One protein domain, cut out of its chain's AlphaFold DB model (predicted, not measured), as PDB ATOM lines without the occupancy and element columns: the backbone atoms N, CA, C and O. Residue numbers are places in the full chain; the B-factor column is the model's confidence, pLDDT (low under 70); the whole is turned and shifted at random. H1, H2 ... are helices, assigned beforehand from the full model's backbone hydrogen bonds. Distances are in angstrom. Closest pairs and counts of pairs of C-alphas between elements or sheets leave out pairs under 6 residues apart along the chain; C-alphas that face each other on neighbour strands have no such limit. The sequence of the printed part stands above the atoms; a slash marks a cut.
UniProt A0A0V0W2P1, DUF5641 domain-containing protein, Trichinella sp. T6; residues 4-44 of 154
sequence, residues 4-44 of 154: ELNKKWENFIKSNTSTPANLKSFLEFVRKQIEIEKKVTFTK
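This is residues 4 to 44 of the 154 residues of the protein "DUF5641 domain-containing protein" of Trichinella sp. T6 (UniProt A0A0V0W2P1). The long helix H2 makes the longest axis, and the shorter helix H1 crosses its first half at a steep angle, with few contacts between them. Residues 34 to 44, of which 34 to 42 belong to H2, stick out as a free arm that makes much of the length. The printed part has 41 residues, with two named helices, H1 then H2, and no named strand: all helix. It is loose, with a radius of gyration of the C-alphas of 11.9 A and spans of 37 by 18 by 15 A.

H2, residues 23 to 42, is 29.0 A long, from C-alpha 23 at (-19.849, 122.415, -15.384) to C-alpha 42 at (-33.309, 122.410, 10.332). H1, residues 4 to 15, is 16.7 A long and begins at C-alpha 4, (-37.878, 124.997, -11.523).

H2 and H1 are close but not clearly touching; their closest C-alphas, those of Phe 29 and Trp 9, are 7.8 A apart. They run opposite ways at a steep tilt of 58 degrees. In H1 and H2 every O i to N i+4 pair is within hydrogen-bond range.

The C-alphas farthest apart, of Pro 20 and Lys 44, are 37.4 A apart. The printed part has no cut. The link from H1 to H2 is short, and residues 14 to 20 stand free. The model's pLDDT is under 70 at residues 16 to 21 and 37 to 44.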
ATOM      1  N   GLU A   4     -38.076 123.874 -12.435       77.62
ATOM      2  CA  GLU A   4     -37.878 124.997 -11.523       77.62
ATOM      3  C   GLU A   4     -36.392 125.278 -11.292       77.62
ATOM      4  O   GLU A   4     -35.975 126.437 -11.257       77.62
ATOM      5  N   LEU A   5     -35.580 124.224 -11.176       77.38
ATOM      6  CA  LEU A   5     -34.134 124.341 -10.998       77.38
ATOM      7  C   LEU A   5     -33.473 124.868 -12.274       77.38
ATOM      8  O   LEU A   5     -32.585 125.713 -12.197       77.38
ATOM      9  N   ASN A   6     -33.980 124.449 -13.436       80.69
ATOM     10  CA  ASN A   6     -33.509 124.940 -14.726       80.69
ATOM     11  C   ASN A   6     -33.779 126.445 -14.893       80.69
ATOM     12  O   ASN A   6     -32.884 127.200 -15.245       80.69
ATOM     13  N   LYS A   7     -34.980 126.919 -14.533       84.56
ATOM     14  CA  LYS A   7     -35.301 128.360 -14.556       84.56
ATOM     15  C   LYS A   7     -34.395 129.177 -13.624       84.56
ATOM     16  O   LYS A   7     -33.963 130.265 -13.994       84.56
ATOM     17  N   LYS A   8     -34.091 128.662 -12.425       83.50
ATOM     18  CA  LYS A   8     -33.173 129.326 -11.479       83.50
ATOM     19  C   LYS A   8     -31.739 129.382 -12.015       83.50
ATOM     20  O   LYS A   8     -31.073 130.392 -11.818       83.50
ATOM     21  N   TRP A   9     -31.291 128.326 -12.689       80.56
ATOM     22  CA  TRP A   9     -29.982 128.271 -13.336       80.56
ATOM     23  C   TRP A   9     -29.868 129.274 -14.489       80.56
ATOM     24  O   TRP A   9     -28.949 130.086 -14.501       80.56
ATOM     25  N   GLU A  10     -30.846 129.303 -15.396       81.31
ATOM     26  CA  GLU A  10     -30.884 130.258 -16.512       81.31
ATOM     27  C   GLU A  10     -30.857 131.715 -16.032       81.31
ATOM     28  O   GLU A  10     -30.149 132.554 -16.586       81.31
ATOM     29  N   ASN A  11     -31.582 132.024 -14.954       82.94
ATOM     30  CA  ASN A  11     -31.539 133.350 -14.339       82.94
ATOM     31  C   ASN A  11     -30.176 133.642 -13.696       82.94
ATOM     32  O   ASN A  11     -29.666 134.750 -13.831       82.94
ATOM     33  N   PHE A  12     -29.564 132.654 -13.037       79.25
ATOM     34  CA  PHE A  12     -28.238 132.791 -12.433       79.25
ATOM     35  C   PHE A  12     -27.148 133.066 -13.477       79.25
ATOM     36  O   PHE A  12     -26.283 133.909 -13.239       79.25
ATOM     37  N   ILE A  13     -27.216 132.410 -14.639       80.00
ATOM     38  CA  ILE A  13     -26.301 132.648 -15.762       80.00
ATOM     39  C   ILE A  13     -26.538 134.028 -16.384       80.00
ATOM     40  O   ILE A  13     -25.585 134.770 -16.595       80.00
ATOM     41  N   LYS A  14     -27.798 134.426 -16.602       78.25
ATOM     42  CA  LYS A  14     -28.131 135.765 -17.126       78.25
ATOM     43  C   LYS A  14     -27.661 136.901 -16.215       78.25
ATOM     44  O   LYS A  14     -27.289 137.957 -16.713       78.25
ATOM     45  N   SER A  15     -27.680 136.697 -14.899       73.44
ATOM     46  CA  SER A  15     -27.225 137.694 -13.923       73.44
ATOM     47  C   SER A  15     -25.705 137.736 -13.741       73.44
ATOM     48  O   SER A  15     -25.194 138.750 -13.275       73.44
ATOM     49  N   ASN A  16     -24.975 136.677 -14.104       64.19
ATOM     50  CA  ASN A  16     -23.518 136.612 -13.974       64.19
ATOM     51  C   ASN A  16     -22.858 136.651 -15.355       64.19
ATOM     52  O   ASN A  16     -22.358 135.652 -15.862       64.19
ATOM     53  N   THR A  17     -22.813 137.844 -15.945       58.09
ATOM     54  CA  THR A  17     -22.187 138.110 -17.253       58.09
ATOM     55  C   THR A  17     -20.668 137.887 -17.283       58.09
ATOM     56  O   THR A  17     -20.075 137.898 -18.356       58.09
ATOM     57  N   SER A  18     -20.026 137.677 -16.127       61.72
ATOM     58  CA  SER A  18     -18.566 137.582 -15.994       61.72
ATOM     59  C   SER A  18     -18.028 136.150 -15.866       61.72
ATOM     60  O   SER A  18     -16.812 135.976 -15.773       61.72
ATOM     61  N   THR A  19     -18.875 135.116 -15.832       61.25
ATOM     62  CA  THR A  19     -18.411 133.726 -15.669       61.25
ATOM     63  C   THR A  19     -19.012 132.841 -16.759       61.25
ATOM     64  O   THR A  19     -20.236 132.751 -16.849       61.25
ATOM     65  N   PRO A  20     -18.197 132.174 -17.598       60.25
ATOM     66  CA  PRO A  20     -18.729 131.257 -18.596       60.25
ATOM     67  C   PRO A  20     -19.450 130.105 -17.890       60.25
ATOM     68  O   PRO A  20     -18.961 129.590 -16.881       60.25
ATOM     69  N   ALA A  21     -20.604 129.704 -18.426       66.69
ATOM     70  CA  ALA A  21     -21.401 128.588 -17.927       66.69
ATOM     71  C   ALA A  21     -20.610 127.271 -18.046       66.69
ATOM     72  O   ALA A  21     -20.711 126.536 -19.024       66.69
ATOM     73  N   ASN A  22     -19.770 126.997 -17.052       80.75
ATOM     74  CA  ASN A  22     -18.924 125.814 -16.953       80.75
ATOM     75  C   ASN A  22     -19.587 124.801 -16.008       80.75
ATOM     76  O   ASN A  22     -20.201 125.187 -15.010       80.75
ATOM     77  N   LEU A  23     -19.415 123.504 -16.266       81.00
ATOM     78  CA  LEU A  23     -19.849 122.415 -15.384       81.00
ATOM     79  C   LEU A  23     -19.497 122.657 -13.902       81.00
ATOM     80  O   LEU A  23     -20.311 122.383 -13.021       81.00
ATOM     81  N   LYS A  24     -18.327 123.243 -13.616       82.69
ATOM     82  CA  LYS A  24     -17.906 123.599 -12.250       82.69
ATOM     83  C   LYS A  24     -18.876 124.577 -11.573       82.69
ATOM     84  O   LYS A  24     -19.279 124.346 -10.436       82.69
ATOM     85  N   SER A  25     -19.300 125.614 -12.293       81.50
ATOM     86  CA  SER A  25     -20.263 126.606 -11.796       81.50
ATOM     87  C   SER A  25     -21.658 126.005 -11.573       81.50
ATOM     88  O   SER A  25     -22.345 126.362 -10.616       81.50
ATOM     89  N   PHE A  26     -22.048 125.016 -12.386       83.56
ATOM     90  CA  PHE A  26     -23.306 124.288 -12.214       83.56
ATOM     91  C   PHE A  26     -23.312 123.428 -10.949       83.56
ATOM     92  O   PHE A  26     -24.255 123.482 -10.159       83.56
ATOM     93  N   LEU A  27     -22.240 122.671 -10.708       88.69
ATOM     94  CA  LEU A  27     -22.130 121.833  -9.512       88.69
ATOM     95  C   LEU A  27     -22.103 122.669  -8.226       88.69
ATOM     96  O   LEU A  27     -22.700 122.277  -7.222       88.69
ATOM     97  N   GLU A  28     -21.456 123.833  -8.255       84.50
ATOM     98  CA  GLU A  28     -21.451 124.772  -7.133       84.50
ATOM     99  C   GLU A  28     -22.849 125.347  -6.859       84.50
ATOM    100  O   GLU A  28     -23.307 125.363  -5.712       84.50
ATOM    101  N   PHE A  29     -23.581 125.720  -7.911       85.50
ATOM    102  CA  PHE A  29     -24.968 126.171  -7.803       85.50
ATOM    103  C   PHE A  29     -25.883 125.103  -7.183       85.50
ATOM    104  O   PHE A  29     -26.661 125.407  -6.272       85.50
ATOM    105  N   VAL A  30     -25.765 123.845  -7.620       85.75
ATOM    106  CA  VAL A  30     -26.554 122.728  -7.073       85.75
ATOM    107  C   VAL A  30     -26.228 122.496  -5.596       85.75
ATOM    108  O   VAL A  30     -27.145 122.356  -4.784       85.75
ATOM    109  N   ARG A  31     -24.945 122.524  -5.211       85.12
ATOM    110  CA  ARG A  31     -24.532 122.408  -3.799       85.12
ATOM    111  C   ARG A  31     -25.134 123.518  -2.937       85.12
ATOM    112  O   ARG A  31     -25.657 123.228  -1.861       85.12
ATOM    113  N   LYS A  32     -25.134 124.760  -3.429       83.31
ATOM    114  CA  LYS A  32     -25.705 125.916  -2.722       83.31
ATOM    115  C   LYS A  32     -27.224 125.808  -2.551       83.31
ATOM    116  O   LYS A  32     -27.732 126.149  -1.487       83.31
ATOM    117  N   GLN A  33     -27.954 125.296  -3.548       75.56
ATOM    118  CA  GLN A  33     -29.397 125.034  -3.403       75.56
ATOM    119  C   GLN A  33     -29.671 123.978  -2.324       75.56
ATOM    120  O   GLN A  33     -30.529 124.195  -1.472       75.56
ATOM    121  N   ILE A  34     -28.892 122.891  -2.293       81.19
ATOM    122  CA  ILE A  34     -29.028 121.840  -1.272       81.19
ATOM    123  C   ILE A  34     -28.734 122.388   0.131       81.19
ATOM    124  O   ILE A  34     -29.414 122.038   1.093       81.19
ATOM    125  N   GLU A  35     -27.727 123.251   0.274       76.75
ATOM    126  CA  GLU A  35     -27.385 123.870   1.558       76.75
ATOM    127  C   GLU A  35     -28.491 124.809   2.063       76.75
ATOM    128  O   GLU A  35     -28.840 124.770   3.244       76.75
ATOM    129  N   ILE A  36     -29.081 125.614   1.173       73.50
ATOM    130  CA  ILE A  36     -30.210 126.493   1.505       73.50
ATOM    131  C   ILE A  36     -31.420 125.655   1.935       73.50
ATOM    132  O   ILE A  36     -32.016 125.934   2.974       73.50
ATOM    133  N   GLU A  37     -31.750 124.593   1.199       66.06
ATOM    134  CA  GLU A  37     -32.862 123.699   1.541       66.06
ATOM    135  C   GLU A  37     -32.640 122.978   2.880       66.06
ATOM    136  O   GLU A  37     -33.551 122.926   3.705       66.06
ATOM    137  N   LYS A  38     -31.417 122.503   3.159       66.62
ATOM    138  CA  LYS A  38     -31.056 121.902   4.459       66.62
ATOM    139  C   LYS A  38     -31.139 122.896   5.620       66.62
ATOM    140  O   LYS A  38     -31.579 122.533   6.709       66.62
ATOM    141  N   LYS A  39     -30.733 124.152   5.412       60.03
ATOM    142  CA  LYS A  39     -30.820 125.205   6.440       60.03
ATOM    143  C   LYS A  39     -32.268 125.630   6.716       60.03
ATOM    144  O   LYS A  39     -32.599 125.940   7.856       60.03
ATOM    145  N   VAL A  40     -33.143 125.594   5.707       56.28
ATOM    146  CA  VAL A  40     -34.585 125.874   5.858       56.28
ATOM    147  C   VAL A  40     -35.321 124.742   6.589       56.28
ATOM    148  O   VAL A  40     -36.285 125.009   7.305       56.28
ATOM    149  N   THR A  41     -34.879 123.487   6.458       53.00
ATOM    150  CA  THR A  41     -35.510 122.349   7.152       53.00
ATOM    151  C   THR A  41     -35.077 122.213   8.614       53.00
ATOM    152  O   THR A  41     -35.901 121.839   9.449       53.00
ATOM    153  N   PHE A  42     -33.839 122.578   8.967       43.91
ATOM    154  CA  PHE A  42     -33.309 122.410  10.332       43.91
ATOM    155  C   PHE A  42     -33.913 123.350  11.392       43.91
ATOM    156  O   PHE A  42     -33.879 123.038  12.579       43.91
ATOM    157  N   THR A  43     -34.503 124.481  11.003       44.19
ATOM    158  CA  THR A  43     -35.118 125.430  11.954       44.19
ATOM    159  C   THR A  43     -36.543 125.045  12.375       44.19
ATOM    160  O   THR A  43     -37.101 125.661  13.279       44.19
ATOM    161  N   LYS A  44     -37.124 123.986  11.789       51.59
ATOM    162  CA  LYS A  44     -38.425 123.403  12.174       51.59
ATOM    163  C   LYS A  44     -38.253 122.135  13.025       51.59
ATOM    164  O   LYS A  44     -38.857 121.102  12.752       51.59
TER     165      LYS A  44